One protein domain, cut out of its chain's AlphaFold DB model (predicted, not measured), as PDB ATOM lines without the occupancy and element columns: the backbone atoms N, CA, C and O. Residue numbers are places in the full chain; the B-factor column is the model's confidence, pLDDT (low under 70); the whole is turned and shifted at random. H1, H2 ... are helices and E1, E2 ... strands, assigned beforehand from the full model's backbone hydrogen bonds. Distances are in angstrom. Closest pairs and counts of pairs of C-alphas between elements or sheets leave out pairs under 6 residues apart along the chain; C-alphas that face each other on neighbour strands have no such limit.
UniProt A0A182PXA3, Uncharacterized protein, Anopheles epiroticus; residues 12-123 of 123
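AT A GLANCE: This is residues 12 to 123 of the 123 residues of an uncharacterized protein of Anopheles epiroticus (UniProt A0A182PXA3). At one end of a long, loose model, the long helix H2 makes a lobe with H1, which meets it about at a right angle, short H3 near the beginning of H2, and long loops. Next to this lobe is a small sheet of three strands, and from the sheet a thin arm leads away, turns through residues 109 to 116, which stick out, and folds back in H4 at the far end. The printed part has 112 residues with four named helices and three named strands in the order H1 H2 H3 E1 E2 E3 H4; the sheet, E1 E2 E3, is antiparallel. The class is mixed, helices and strands, with under half of the residues in named elements. The whole is loose, with a radius of gyration of the C-alphas of 17.3 A, and elongated, spanning 55 by 29 by 26 A.

HOW THE PARTS SIT: Begin at H1, residues 12 to 18; it touches H2, residues 32 to 48, with residues 38 to 45 of H2 alone. Their closest C-alphas, those of Ala 12 and Leu 42, are 4.8 A apart, and their lines stand about perpendicular, at 85 degrees. Between these helices, residues 20 to 21 pair with residues 24 to 25, antiparallel. H2 touches H3, residues 61 to 64, with residues 32 to 36 of H2 alone; the closest C-alphas are those of Arg 36 and Val 63, 5.2 A. Move on to E1, residues 86 to 88, E2, residues 91 to 94, and E3, residues 99 to 101: they form a meander, each strand the antiparallel neighbour of the one before. In the hairpin E1 and E2, N 86 and O 93 are within hydrogen-bond range at 2.9 A; in the hairpin E2 and E3, N 94 and O 99 are at 2.8 A. H4, residues 115 to 121, touches no helix and is not on the sheet. Every O i to N i+4 pair is within hydrogen-bond range in H1 and H2, and 2 of 3 are in H4; H3 is too short for such a pair.

IN THESE COORDINATES: Find C-alpha 12 at (181.716, 153.729, 176.793), where H1 begins its 10.0 A. H2 runs 24.7 A from C-alpha 32 at (187.603, 155.660, 162.857), and H3 runs 5.3 A. E1 measures 6.2 A, E2 10.1 A and E3 6.3 A. H4 runs 10.4 A and ends at C-alpha 121, (163.377, 127.644, 156.370).

THE WHOLE: The C-alphas of Lys 48 and Thr 111, the two farthest apart, are 56.3 A apart. The printed part has no cut. The links H1 to H2, H2 to H3, H3 to E1 and E3 to H4 are long. Look for pLDDT under 70 at residues 75 to 77, 103 to 112 and 120 to 123.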
ATOM      1  N   ALA A  12     182.321 155.029 176.525       97.19
ATOM      2  CA  ALA A  12     181.716 153.729 176.793       97.19
ATOM      3  C   ALA A  12     180.518 153.804 177.734       97.19
ATOM      4  O   ALA A  12     179.576 153.051 177.548       97.19
ATOM      5  N   THR A  13     180.514 154.704 178.716       97.19
ATOM      6  CA  THR A  13     179.416 154.833 179.683       97.19
ATOM      7  C   THR A  13     178.052 155.110 179.041       97.19
ATOM      8  O   THR A  13     177.109 154.375 179.347       97.19
ATOM      9  N   PRO A  14     177.887 156.108 178.148       96.94
ATOM     10  CA  PRO A  14     176.611 156.302 177.463       96.94
ATOM     11  C   PRO A  14     176.282 155.126 176.536       96.94
ATOM     12  O   PRO A  14     175.141 154.673 176.509       96.94
ATOM     13  N   ALA A  15     177.278 154.578 175.837       96.81
ATOM     14  CA  ALA A  15     177.082 153.450 174.934       96.81
ATOM     15  C   ALA A  15     176.632 152.180 175.683       96.81
ATOM     16  O   ALA A  15     175.698 151.503 175.265       96.81
ATOM     17  N   LEU A  16     177.205 151.897 176.852       95.81
ATOM     18  CA  LEU A  16     176.821 150.780 177.712       95.81
ATOM     19  C   LEU A  16     175.355 150.884 178.164       95.81
ATOM     20  O   LEU A  16     174.691 149.866 178.329       95.81
ATOM     21  N   LYS A  17     174.836 152.105 178.343       95.50
ATOM     22  CA  LYS A  17     173.447 152.345 178.762       95.50
ATOM     23  C   LYS A  17     172.433 152.284 177.616       95.50
ATOM     24  O   LYS A  17     171.260 152.026 177.880       95.50
ATOM     25  N   HIS A  18     172.848 152.567 176.381       95.69
ATOM     26  CA  HIS A  18     171.910 152.859 175.286       95.69
ATOM     27  C   HIS A  18     172.105 152.027 174.016       95.69
ATOM     28  O   HIS A  18     171.210 152.005 173.175       95.69
ATOM     29  N   ASN A  19     173.231 151.332 173.874       95.88
ATOM     30  CA  ASN A  19     173.620 150.661 172.632       95.88
ATOM     31  C   ASN A  19     173.716 149.135 172.778       95.88
ATOM     32  O   ASN A  19     174.139 148.453 171.846       95.88
ATOM     33  N   PHE A  20     173.347 148.598 173.941       94.38
ATOM     34  CA  PHE A  20     173.208 147.161 174.140       94.38
ATOM     35  C   PHE A  20     171.776 146.720 173.866       94.38
ATOM     36  O   PHE A  20     170.819 147.288 174.399       94.38
ATOM     37  N   TYR A  21     171.647 145.663 173.077       90.94
ATOM     38  CA  TYR A  21     170.437 144.869 172.979       90.94
ATOM     39  C   TYR A  21     170.726 143.494 173.574       90.94
ATOM     40  O   TYR A  21     171.381 142.667 172.949       90.94
ATOM     41  N   VAL A  22     170.241 143.258 174.795       89.38
ATOM     42  CA  VAL A  22     170.571 142.053 175.572       89.38
ATOM     43  C   VAL A  22     172.099 141.894 175.672       89.38
ATOM     44  O   VAL A  22     172.737 142.704 176.343       89.38
ATOM     45  N   ASP A  23     172.682 140.891 175.022       89.38
ATOM     46  CA  ASP A  23     174.108 140.567 175.005       89.38
ATOM     47  C   ASP A  23     174.885 141.211 173.843       89.38
ATOM     48  O   ASP A  23     176.116 141.272 173.898       89.38
ATOM     49  N   ASP A  24     174.192 141.756 172.840       90.62
ATOM     50  CA  ASP A  24     174.814 142.368 171.665       90.62
ATOM     51  C   ASP A  24     175.043 143.872 171.861       90.62
ATOM     52  O   ASP A  24     174.112 144.644 172.109       90.62
ATOM     53  N   PHE A  25     176.287 144.316 171.672       94.62
ATOM     54  CA  PHE A  25     176.612 145.732 171.513       94.62
ATOM     55  C   PHE A  25     176.529 146.136 170.043       94.62
ATOM     56  O   PHE A  25     177.218 145.560 169.200       94.62
ATOM     57  N   ILE A  26     175.755 147.181 169.740       93.06
ATOM     58  CA  ILE A  26     175.649 147.733 168.387       93.06
ATOM     59  C   ILE A  26     175.815 149.244 168.457       93.06
ATOM     60  O   ILE A  26     174.987 149.975 169.002       93.06
ATOM     61  N   GLY A  27     176.904 149.739 167.886       93.62
ATOM     62  CA  GLY A  27     177.211 151.158 167.908       93.62
ATOM     63  C   GLY A  27     178.272 151.540 166.894       93.62
ATOM     64  O   GLY A  27     178.815 150.705 166.175       93.62
ATOM     65  N   GLY A  28     178.568 152.831 166.859       94.88
ATOM     66  CA  GLY A  28     179.546 153.409 165.954       94.88
ATOM     67  C   GLY A  28     179.935 154.813 166.396       94.88
ATOM     68  O   GLY A  28     179.524 155.281 167.459       94.88
ATOM     69  N   ALA A  29     180.735 155.474 165.568       96.25
ATOM     70  CA  ALA A  29     181.144 156.858 165.759       96.25
ATOM     71  C   ALA A  29     181.320 157.551 164.403       96.25
ATOM     72  O   ALA A  29     181.334 156.897 163.361       96.25
ATOM     73  N   ASN A  30     181.499 158.873 164.423       95.88
ATOM     74  CA  ASN A  30     181.646 159.679 163.206       95.88
ATOM     75  C   ASN A  30     183.057 159.610 162.599       95.88
ATOM     76  O   ASN A  30     183.299 160.154 161.524       95.88
ATOM     77  N   SER A  31     184.003 158.974 163.291       97.25
ATOM     78  CA  SER A  31     185.367 158.769 162.814       97.25
ATOM     79  C   SER A  31     185.921 157.424 163.276       97.25
ATOM     80  O   SER A  31     185.521 156.889 164.313       97.25
ATOM     81  N   VAL A  32     186.890 156.902 162.522       96.88
ATOM     82  CA  VAL A  32     187.603 155.660 162.857       96.88
ATOM     83  C   VAL A  32     188.271 155.767 164.228       96.88
ATOM     84  O   VAL A  32     188.170 154.848 165.037       96.88
ATOM     85  N   ASP A  33     188.912 156.898 164.524       97.38
ATOM     86  CA  ASP A  33     189.608 157.103 165.796       97.38
ATOM     87  C   ASP A  33     188.649 157.119 166.987       97.38
ATOM     88  O   ASP A  33     188.937 156.508 168.020       97.38
ATOM     89  N   GLU A  34     187.496 157.779 166.862       97.62
ATOM     90  CA  GLU A  34     186.468 157.741 167.906       97.62
ATOM     91  C   GLU A  34     185.880 156.340 168.071       97.62
ATOM     92  O   GLU A  34     185.725 155.889 169.204       97.62
ATOM     93  N   ALA A  35     185.622 155.616 166.977       97.50
ATOM     94  CA  ALA A  35     185.108 154.248 167.036       97.50
ATOM     95  C   ALA A  35     186.105 153.297 167.722       97.50
ATOM     96  O   ALA A  35     185.715 152.473 168.552       97.50
ATOM     97  N   ARG A  36     187.407 153.448 167.446       97.25
ATOM     98  CA  ARG A  36     188.476 152.694 168.124       97.25
ATOM     99  C   ARG A  36     188.545 153.018 169.612       97.25
ATOM    100  O   ARG A  36     188.628 152.094 170.419       97.25
ATOM    101  N   LYS A  37     188.482 154.302 169.979       97.56
ATOM    102  CA  LYS A  37     188.456 154.736 171.387       97.56
ATOM    103  C   LYS A  37     187.221 154.209 172.110       97.56
ATOM    104  O   LYS A  37     187.350 153.719 173.224       97.56
ATOM    105  N   LEU A  38     186.051 154.263 171.475       98.00
ATOM    106  CA  LEU A  38     184.812 153.714 172.017       98.00
ATOM    107  C   LEU A  38     184.945 152.206 172.269       98.00
ATOM    108  O   LEU A  38     184.689 151.756 173.383       98.00
ATOM    109  N   ARG A  39     185.408 151.439 171.272       97.19
ATOM    110  CA  ARG A  39     185.667 149.993 171.397       97.19
ATOM    111  C   ARG A  39     186.623 149.676 172.544       97.19
ATOM    112  O   ARG A  39     186.378 148.745 173.313       97.19
ATOM    113  N   GLN A  40     187.714 150.431 172.650       96.94
ATOM    114  CA  GLN A  40     188.698 150.255 173.709       96.94
ATOM    115  C   GLN A  40     188.087 150.540 175.085       96.94
ATOM    116  O   GLN A  40     188.130 149.672 175.952       96.94
ATOM    117  N   GLN A  41     187.449 151.702 175.261       97.81
ATOM    118  CA  GLN A  41     186.818 152.062 176.532       97.81
ATOM    119  C   GLN A  41     185.722 151.068 176.932       97.81
ATOM    120  O   GLN A  41     185.607 150.743 178.107       97.81
ATOM    121  N   LEU A  42     184.936 150.555 175.977       97.56
ATOM    122  CA  LEU A  42     183.925 149.529 176.247       97.56
ATOM    123  C   LEU A  42     184.561 148.234 176.736       97.56
ATOM    124  O   LEU A  42     184.100 147.677 177.727       97.56
ATOM    125  N   SER A  43     185.622 147.777 176.070       96.12
ATOM    126  CA  SER A  43     186.337 146.556 176.461       96.12
ATOM    127  C   SER A  43     186.919 146.690 177.869       96.12
ATOM    128  O   SER A  43     186.772 145.791 178.693       96.12
ATOM    129  N   GLU A  44     187.530 147.838 178.169       96.81
ATOM    130  CA  GLU A  44     188.111 148.125 179.479       96.81
ATOM    131  C   GLU A  44     187.032 148.234 180.567       96.81
ATOM    132  O   GLU A  44     187.143 147.558 181.590       96.81
ATOM    133  N   LEU A  45     185.957 148.996 180.337       97.62
ATOM    134  CA  LEU A  45     184.850 149.144 181.288       97.62
ATOM    135  C   LEU A  45     184.158 147.803 181.571       97.62
ATOM    136  O   LEU A  45     183.923 147.459 182.728       97.62
ATOM    137  N   LEU A  46     183.853 147.017 180.538       96.44
ATOM    138  CA  LEU A  46     183.206 145.710 180.699       96.44
ATOM    139  C   LEU A  46     184.105 144.699 181.410       96.44
ATOM    140  O   LEU A  46     183.606 143.939 182.245       96.44
ATOM    141  N   SER A  47     185.422 144.768 181.192       96.44
ATOM    142  CA  SER A  47     186.380 143.923 181.912       96.44
ATOM    143  C   SER A  47     186.348 144.148 183.429       96.44
ATOM    144  O   SER A  47     186.543 143.194 184.182       96.44
ATOM    145  N   LYS A  48     186.006 145.360 183.903       96.44
ATOM    146  CA  LYS A  48     185.811 145.640 185.341       96.44
ATOM    147  C   LYS A  48     184.646 144.853 185.934       96.44
ATOM    148  O   LYS A  48     184.688 144.470 187.098       96.44
ATOM    149  N   GLY A  49     183.625 144.584 185.124       94.31
ATOM    150  CA  GLY A  49     182.496 143.728 185.481       94.31
ATOM    151  C   GLY A  49     182.734 142.238 185.227       94.31
ATOM    152  O   GLY A  49     181.821 141.451 185.451       94.31
ATOM    153  N   GLY A  50     183.917 141.840 184.742       95.50
ATOM    154  CA  GLY A  50     184.212 140.458 184.351       95.50
ATOM    155  C   GLY A  50     183.619 140.043 183.000       95.50
ATOM    156  O   GLY A  50     183.548 138.851 182.711       95.50
ATOM    157  N   PHE A  51     183.194 141.004 182.175       94.62
ATOM    158  CA  PHE A  51     182.647 140.754 180.844       94.62
ATOM    159  C   PHE A  51     183.703 141.009 179.768       94.62
ATOM    160  O   PHE A  51     184.371 142.042 179.764       94.62
ATOM    161  N   GLU A  52     183.823 140.084 178.822       94.69
ATOM    162  CA  GLU A  52     184.734 140.190 177.683       94.69
ATOM    163  C   GLU A  52     183.926 140.237 176.385       94.69
ATOM    164  O   GLU A  52     183.231 139.279 176.040       94.69
ATOM    165  N   LEU A  53     184.015 141.354 175.660       93.81
ATOM    166  CA  LEU A  53     183.378 141.487 174.353       93.81
ATOM    167  C   LEU A  53     184.164 140.715 173.293       93.81
ATOM    168  O   LEU A  53     185.376 140.886 173.141       93.81
ATOM    169  N   ARG A  54     183.441 139.902 172.527       92.50
ATOM    170  CA  ARG A  54     183.972 139.063 171.450       92.50
ATOM    171  C   ARG A  54     183.186 139.299 170.168       92.50
ATOM    172  O   ARG A  54     182.173 139.987 170.175       92.50
ATOM    173  N   LYS A  55     183.646 138.679 169.080       91.75
ATOM    174  CA  LYS A  55     183.044 138.783 167.745       91.75
ATOM    175  C   LYS A  55     182.908 140.231 167.257       91.75
ATOM    176  O   LYS A  55     181.907 140.601 166.658       91.75
ATOM    177  N   TRP A  56     183.924 141.056 167.503       94.12
ATOM    178  CA  TRP A  56     183.999 142.405 166.962       94.12
ATOM    179  C   TRP A  56     183.934 142.369 165.437       94.12
ATOM    180  O   TRP A  56     184.758 141.732 164.777       94.12
ATOM    181  N   THR A  57     182.970 143.101 164.895       93.62
ATOM    182  CA  THR A  57     182.737 143.252 163.461       93.62
ATOM    183  C   THR A  57     182.506 144.730 163.169       93.62
ATOM    184  O   THR A  57     181.925 145.448 163.981       93.62
ATOM    185  N   SER A  58     182.995 145.211 162.028       93.62
ATOM    186  CA  SER A  58     182.831 146.600 161.603       93.62
ATOM    187  C   SER A  58     182.782 146.682 160.080       93.62
ATOM    188  O   SER A  58     183.398 145.864 159.400       93.62
ATOM    189  N   ASN A  59     182.094 147.696 159.563       93.62
ATOM    190  CA  ASN A  59     182.163 148.118 158.165       93.62
ATOM    191  C   ASN A  59     183.469 148.862 157.818       93.62
ATOM    192  O   ASN A  59     183.696 149.208 156.664       93.62
ATOM    193  N   CYS A  60     184.353 149.085 158.796       93.81
ATOM    194  CA  CYS A  60     185.661 149.707 158.616       93.81
ATOM    195  C   CYS A  60     186.736 148.881 159.345       93.81
ATOM    196  O   CYS A  60     186.776 148.822 160.576       93.81
ATOM    197  N   LEU A  61     187.618 148.223 158.585       92.12
ATOM    198  CA  LEU A  61     188.629 147.300 159.127       92.12
ATOM    199  C   LEU A  61     189.624 148.001 160.054       92.12
ATOM    200  O   LEU A  61     190.100 147.407 161.024       92.12
ATOM    201  N   GLU A  62     189.899 149.280 159.811       93.94
ATOM    202  CA  GLU A  62     190.783 150.095 160.634       93.94
ATOM    203  C   GLU A  62     190.301 150.158 162.093       93.94
ATOM    204  O   GLU A  62     191.131 150.189 163.009       93.94
ATOM    205  N   VAL A  63     188.984 150.080 162.334       95.38
ATOM    206  CA  VAL A  63     188.391 150.034 163.685       95.38
ATOM    207  C   VAL A  63     188.789 148.761 164.444       95.38
ATOM    208  O   VAL A  63     188.993 148.792 165.667       95.38
ATOM    209  N   LEU A  64     188.966 147.652 163.724       94.19
ATOM    210  CA  LEU A  64     189.345 146.346 164.271       94.19
ATOM    211  C   LEU A  64     190.858 146.210 164.509       94.19
ATOM    212  O   LEU A  64     191.307 145.227 165.098       94.19
ATOM    213  N   THR A  65     191.661 147.209 164.133       92.31
ATOM    214  CA  THR A  65     193.111 147.198 164.374       92.31
ATOM    215  C   THR A  65     193.423 147.033 165.864       92.31
ATOM    216  O   THR A  65     193.021 147.856 166.695       92.31
ATOM    217  N   GLY A  66     194.182 145.989 166.205       90.12
ATOM    218  CA  GLY A  66     194.571 145.668 167.581       90.12
ATOM    219  C   GLY A  66     193.534 144.859 168.369       90.12
ATOM    220  O   GLY A  66     193.727 144.649 169.562       90.12
ATOM    221  N   VAL A  67     192.438 144.414 167.741       92.75
ATOM    222  CA  VAL A  67     191.583 143.353 168.298       92.75
ATOM    223  C   VAL A  67     192.317 142.010 168.143       92.75
ATOM    224  O   VAL A  67     192.811 141.739 167.046       92.75
ATOM    225  N   PRO A  68     192.398 141.162 169.187       91.44
ATOM    226  CA  PRO A  68     192.895 139.790 169.051       91.44
ATOM    227  C   PRO A  68     192.090 139.000 168.010       91.44
ATOM    228  O   PRO A  68     190.873 139.162 167.921       91.44
ATOM    229  N   ALA A  69     192.738 138.139 167.225       89.44
ATOM    230  CA  ALA A  69     192.081 137.435 166.118       89.44
ATOM    231  C   ALA A  69     190.904 136.558 166.592       89.44
ATOM    232  O   ALA A  69     189.883 136.470 165.914       89.44
ATOM    233  N   GLU A  70     191.012 135.979 167.788       90.19
ATOM    234  CA  GLU A  70     189.971 135.200 168.466       90.19
ATOM    235  C   GLU A  70     188.732 136.022 168.862       90.19
ATOM    236  O   GLU A  70     187.671 135.462 169.146       90.19
ATOM    237  N   HIS A  71     188.857 137.349 168.890       91.56
ATOM    238  CA  HIS A  71     187.775 138.273 169.210       91.56
ATOM    239  C   HIS A  71     187.175 138.933 167.970       91.56
ATOM    240  O   HIS A  71     186.236 139.707 168.130       91.56
ATOM    241  N   ILE A  72     187.658 138.640 166.760       91.38
ATOM    242  CA  ILE A  72     187.064 139.126 165.506       91.38
ATOM    243  C   ILE A  72     185.890 138.219 165.109       91.38
ATOM    244  O   ILE A  72     185.968 137.000 165.232       91.38
ATOM    245  N   GLY A  73     184.772 138.821 164.689       85.19
ATOM    246  CA  GLY A  73     183.532 138.102 164.359       85.19
ATOM    247  C   GLY A  73     183.453 137.557 162.928       85.19
ATOM    248  O   GLY A  73     182.647 136.668 162.673       85.19
ATOM    249  N   THR A  74     184.275 138.079 162.015       79.19
ATOM    250  CA  THR A  74     184.449 137.582 160.635       79.19
ATOM    251  C   THR A  74     185.483 136.451 160.585       79.19
ATOM    252  O   THR A  74     186.008 136.070 161.634       79.19
ATOM    253  N   GLN A  75     185.796 135.895 159.403       66.12
ATOM    254  CA  GLN A  75     186.766 134.797 159.178       66.12
ATOM    255  C   GLN A  75     188.242 135.105 159.547       66.12
ATOM    256  O   GLN A  75     189.175 134.682 158.867       66.12
ATOM    257  N   SER A  76     188.478 135.806 160.657       59.94
ATOM    258  CA  SER A  76     189.758 136.028 161.339       59.94
ATOM    259  C   SER A  76     190.835 136.747 160.520       59.94
ATOM    260  O   SER A  76     191.902 137.056 161.049       59.94
ATOM    261  N   SER A  77     190.568 137.077 159.259       59.91
ATOM    262  CA  SER A  77     191.344 138.014 158.467       59.91
ATOM    263  C   SER A  77     190.786 139.421 158.689       59.91
ATOM    264  O   SER A  77     189.582 139.657 158.621       59.91
ATOM    265  N   LEU A  78     191.665 140.395 158.939       74.81
ATOM    266  CA  LEU A  78     191.348 141.825 158.807       74.81
ATOM    267  C   LEU A  78     191.178 142.172 157.317       74.81
ATOM    268  O   LEU A  78     191.907 142.992 156.765       74.81
ATOM    269  N   GLN A  79     190.291 141.454 156.639       72.94
ATOM    270  CA  GLN A  79     189.973 141.564 155.227       72.94
ATOM    271  C   GLN A  79     188.484 141.291 155.088       72.94
ATOM    272  O   GLN A  79     187.962 140.368 155.710       72.94
ATOM    273  N   PHE A  80     187.806 142.076 154.259       75.94
ATOM    274  CA  PHE A  80     186.445 141.746 153.883       75.94
ATOM    275  C   PHE A  80     186.467 140.545 152.946       75.94
ATOM    276  O   PHE A  80     187.145 140.562 151.916       75.94
ATOM    277  N   VAL A  81     185.739 139.494 153.311       76.88
ATOM    278  CA  VAL A  81     185.459 138.396 152.394       76.88
ATOM    279  C   VAL A  81     184.198 138.764 151.600       76.88
ATOM    280  O   VAL A  81     183.171 139.081 152.203       76.88
ATOM    281  N   PRO A  82     184.228 138.732 150.253       75.00
ATOM    282  CA  PRO A  82     183.066 139.095 149.450       75.00
ATOM    283  C   PRO A  82     181.832 138.269 149.820       75.00
ATOM    284  O   PRO A  82     181.891 137.040 149.868       75.00
ATOM    285  N   ASN A  83     180.700 138.949 150.021       75.75
ATOM    286  CA  ASN A  83     179.430 138.361 150.473       75.75
ATOM    287  C   ASN A  83     179.456 137.701 151.859       75.75
ATOM    288  O   ASN A  83     178.501 137.001 152.194       75.75
ATOM    289  N   GLU A  84     180.480 137.942 152.673       83.19
ATOM    290  CA  GLU A  84     180.458 137.521 154.068       83.19
ATOM    291  C   GLU A  84     179.335 138.233 154.824       83.19
ATOM    292  O   GLU A  84     179.165 139.455 154.742       83.19
ATOM    293  N   THR A  85     178.553 137.438 155.549       83.75
ATOM    294  CA  THR A  85     177.480 137.909 156.413       83.75
ATOM    295  C   THR A  85     177.766 137.533 157.859       83.75
ATOM    296  O   THR A  85     178.247 136.442 158.165       83.75
ATOM    297  N   VAL A  86     177.445 138.449 158.769       86.81
ATOM    298  CA  VAL A  86     177.430 138.203 160.213       86.81
ATOM    299  C   VAL A  86     175.985 138.288 160.687       86.81
ATOM    300  O   VAL A  86     175.240 139.169 160.258       86.81
ATOM    301  N   LYS A  87     175.558 137.356 161.548       84.50
ATOM    302  CA  LYS A  87     174.234 137.434 162.179       84.50
ATOM    303  C   LYS A  87     174.256 138.515 163.260       84.50
ATOM    304  O   LYS A  87     175.028 138.402 164.207       84.50
ATOM    305  N   THR A  88     173.365 139.492 163.140       81.31
ATOM    306  CA  THR A  88     173.180 140.604 164.082       81.31
ATOM    307  C   THR A  88     171.682 140.769 164.321       81.31
ATOM    308  O   THR A  88     170.936 140.937 163.362       81.31
ATOM    309  N   LEU A  89     171.208 140.683 165.570       82.38
ATOM    310  CA  LEU A  89     169.775 140.805 165.917       82.38
ATOM    311  C   LEU A  89     168.823 139.861 165.146       82.38
ATOM    312  O   LEU A  89     167.671 140.200 164.881       82.38
ATOM    313  N   GLY A  90     169.292 138.673 164.754       83.50
ATOM    314  CA  GLY A  90     168.489 137.707 163.989       83.50
ATOM    315  C   GLY A  90     168.365 138.001 162.488       83.50
ATOM    316  O   GLY A  90     167.638 137.293 161.797       83.50
ATOM    317  N   ILE A  91     169.091 138.993 161.968       86.88
ATOM    318  CA  ILE A  91     169.210 139.287 160.532       86.88
ATOM    319  C   ILE A  91     170.673 139.198 160.087       86.88
ATOM    320  O   ILE A  91     171.588 139.229 160.912       86.88
ATOM    321  N   ALA A  92     170.908 139.051 158.785       89.38
ATOM    322  CA  ALA A  92     172.260 139.041 158.240       89.38
ATOM    323  C   ALA A  92     172.727 140.481 157.987       89.38
ATOM    324  O   ALA A  92     171.984 141.299 157.450       89.38
ATOM    325  N   TRP A  93     173.968 140.795 158.336       90.69
ATOM    326  CA  TRP A  93     174.624 142.056 158.001       90.69
ATOM    327  C   TRP A  93     175.852 141.769 157.147       90.69
ATOM    328  O   TRP A  93     176.644 140.898 157.500       90.69
ATOM    329  N   LYS A  94     176.003 142.491 156.034       90.25
ATOM    330  CA  LYS A  94     177.210 142.510 155.200       90.25
ATOM    331  C   LYS A  94     178.062 143.707 155.621       90.25
ATOM    332  O   LYS A  94     177.736 144.819 155.197       90.25
ATOM    333  N   PRO A  95     179.131 143.519 156.418       89.50
ATOM    334  CA  PRO A  95     179.856 144.641 157.004       89.50
ATOM    335  C   PRO A  95     180.502 145.529 155.943       89.50
ATOM    336  O   PRO A  95     180.340 146.737 155.998       89.50
ATOM    337  N   GLU A  96     181.144 144.945 154.928       88.50
ATOM    338  CA  GLU A  96     181.816 145.688 153.846       88.50
ATOM    339  C   GLU A  96     180.894 146.695 153.142       88.50
ATOM    340  O   GLU A  96     181.303 147.804 152.811       88.50
ATOM    341  N   LEU A  97     179.642 146.297 152.906       90.94
ATOM    342  CA  LEU A  97     178.660 147.110 152.187       90.94
ATOM    343  C   LEU A  97     177.810 147.968 153.123       90.94
ATOM    344  O   LEU A  97     177.048 148.804 152.646       90.94
ATOM    345  N   ASP A  98     177.906 147.722 154.427       91.38
ATOM    346  CA  ASP A  98     177.012 148.253 155.447       91.38
ATOM    347  C   ASP A  98     175.520 148.031 155.126       91.38
ATOM    348  O   ASP A  98     174.681 148.927 155.216       91.38
ATOM    349  N   VAL A  99     175.180 146.810 154.696       90.88
ATOM    350  CA  VAL A  99     173.813 146.446 154.289       90.88
ATOM    351  C   VAL A  99     173.276 145.311 155.148       90.88
ATOM    352  O   VAL A  99     173.901 144.260 155.286       90.88
ATOM    353  N   LEU A 100     172.068 145.505 155.678       89.81
ATOM    354  CA  LEU A 100     171.268 144.443 156.282       89.81
ATOM    355  C   LEU A 100     170.548 143.644 155.193       89.81
ATOM    356  O   LEU A 100     169.964 144.205 154.264       89.81
ATOM    357  N   CYS A 101     170.586 142.323 155.300       87.12
ATOM    358  CA  CYS A 101     170.006 141.394 154.345       87.12
ATOM    359  C   CYS A 101     169.144 140.354 155.063       87.12
ATOM    360  O   CYS A 101     169.442 139.908 156.171       87.12
ATOM    361  N   PHE A 102     168.097 139.914 154.371       82.62
ATOM    362  CA  PHE A 102     167.394 138.686 154.707       82.62
ATOM    363  C   PHE A 102     167.890 137.604 153.762       82.62
ATOM    364  O   PHE A 102     167.748 137.722 152.544       82.62
ATOM    365  N   GLU A 103     168.488 136.561 154.318       68.69
ATOM    366  CA  GLU A 103     168.800 135.366 153.554       68.69
ATOM    367  C   GLU A 103     167.517 134.539 153.459       68.69
ATOM    368  O   GLU A 103     167.164 133.798 154.371       68.69
ATOM    369  N   SER A 104     166.769 134.704 152.368       62.78
ATOM    370  CA  SER A 104     165.767 133.713 151.998       62.78
ATOM    371  C   SER A 104     166.472 132.625 151.204       62.78
ATOM    372  O   SER A 104     166.946 132.839 150.087       62.78
ATOM    373  N   SER A 105     166.552 131.426 151.777       58.59
ATOM    374  CA  SER A 105     166.763 130.250 150.945       58.59
ATOM    375  C   SER A 105     165.587 130.201 149.956       58.59
ATOM    376  O   SER A 105     164.431 130.282 150.387       58.59
ATOM    377  N   PRO A 106     165.817 130.154 148.628       56.84
ATOM    378  CA  PRO A 106     164.721 129.918 147.705       56.84
ATOM    379  C   PRO A 106     164.111 128.572 148.090       56.84
ATOM    380  O   PRO A 106     164.767 127.532 148.039       56.84
ATOM    381  N   ALA A 107     162.876 128.625 148.584       56.94
ATOM    382  CA  ALA A 107     162.179 127.464 149.085       56.94
ATOM    383  C   ALA A 107     162.035 126.432 147.960       56.94
ATOM    384  O   ALA A 107     161.444 126.716 146.924       56.94
ATOM    385  N   MET A 108     162.604 125.256 148.217       54.84
ATOM    386  CA  MET A 108     162.130 123.925 147.849       54.84
ATOM    387  C   MET A 108     161.355 123.793 146.524       54.84
ATOM    388  O   MET A 108     160.220 124.250 146.398       54.84
ATOM    389  N   GLU A 109     161.852 122.941 145.623       56.56
ATOM    390  CA  GLU A 109     161.023 122.227 144.634       56.56
ATOM    391  C   GLU A 109     160.045 121.235 145.319       56.56
ATOM    392  O   GLU A 109     159.934 120.071 144.940       56.56
ATOM    393  N   THR A 110     159.341 121.636 146.380       58.69
ATOM    394  CA  THR A 110     158.305 120.806 146.999       58.69
ATOM    395  C   THR A 110     156.940 121.339 146.626       58.69
ATOM    396  O   THR A 110     156.540 122.427 147.033       58.69
ATOM    397  N   THR A 111     156.200 120.517 145.893       62.16
ATOM    398  CA  THR A 111     154.852 120.781 145.376       62.16
ATOM    399  C   THR A 111     153.786 121.020 146.455       62.16
ATOM    400  O   THR A 111     152.695 121.470 146.124       62.16
ATOM    401  N   ASN A 112     154.090 120.774 147.738       65.44
ATOM    402  CA  ASN A 112     153.166 120.925 148.866       65.44
ATOM    403  C   ASN A 112     153.755 121.827 149.959       65.44
ATOM    404  O   ASN A 112     154.370 121.360 150.920       65.44
ATOM    405  N   VAL A 113     153.545 123.133 149.821       75.88
ATOM    406  CA  VAL A 113     153.975 124.130 150.807       75.88
ATOM    407  C   VAL A 113     153.041 124.101 152.024       75.88
ATOM    408  O   VAL A 113     151.826 124.228 151.893       75.88
ATOM    409  N   THR A 114     153.604 123.957 153.227       80.75
ATOM    410  CA  THR A 114     152.866 124.047 154.502       80.75
ATOM    411  C   THR A 114     153.429 125.170 155.370       80.75
ATOM    412  O   THR A 114     154.608 125.504 155.259       80.75
ATOM    413  N   MET A 115     152.625 125.726 156.288       73.06
ATOM    414  CA  MET A 115     153.091 126.784 157.203       73.06
ATOM    415  C   MET A 115     154.308 126.331 158.036       73.06
ATOM    416  O   MET A 115     155.223 127.115 158.261       73.06
ATOM    417  N   ARG A 116     154.375 125.045 158.423       73.00
ATOM    418  CA  ARG A 116     155.552 124.475 159.106       73.00
ATOM    419  C   ARG A 116     156.799 124.460 158.222       73.00
ATOM    420  O   ARG A 116     157.867 124.774 158.725       73.00
ATOM    421  N   ALA A 117     156.662 124.116 156.940       70.81
ATOM    422  CA  ALA A 117     157.784 124.085 155.997       70.81
ATOM    423  C   ALA A 117     158.320 125.489 155.677       70.81
ATOM    424  O   ALA A 117     159.518 125.667 155.483       70.81
ATOM    425  N   ILE A 118     157.450 126.503 155.647       70.44
ATOM    426  CA  ILE A 118     157.884 127.899 155.499       70.44
ATOM    427  C   ILE A 118     158.655 128.337 156.748       70.44
ATOM    428  O   ILE A 118     159.778 128.816 156.638       70.44
ATOM    429  N   LEU A 119     158.082 128.133 157.938       70.12
ATOM    430  CA  LEU A 119     158.696 128.579 159.193       70.12
ATOM    431  C   LEU A 119     160.028 127.876 159.496       70.12
ATOM    432  O   LEU A 119     160.907 128.500 160.079       70.12
ATOM    433  N   SER A 120     160.218 126.620 159.075       66.75
ATOM    434  CA  SER A 120     161.493 125.910 159.261       66.75
ATOM    435  C   SER A 120     162.640 126.440 158.400       66.75
ATOM    436  O   SER A 120     163.789 126.195 158.740       66.75
ATOM    437  N   ASN A 121     162.352 127.119 157.285       60.19
ATOM    438  CA  ASN A 121     163.377 127.644 156.370       60.19
ATOM    439  C   ASN A 121     163.809 129.084 156.697       60.19
ATOM    440  O   ASN A 121     164.759 129.580 156.098       60.19
ATOM    441  N   ILE A 122     163.096 129.761 157.604       59.56
ATOM    442  CA  ILE A 122     163.354 131.156 157.995       59.56
ATOM    443  C   ILE A 122     164.240 131.236 159.262       59.56
ATOM    444  O   ILE A 122     164.742 132.310 159.577       59.56
ATOM    445  N   ALA A 123     164.443 130.122 159.983       46.66
ATOM    446  CA  ALA A 123     165.170 130.056 161.261       46.66
ATOM    447  C   ALA A 123     166.670 129.736 161.112       46.66
ATOM    448  O   ALA A 123     166.999 128.805 160.346       46.66
TER     449      ALA A 123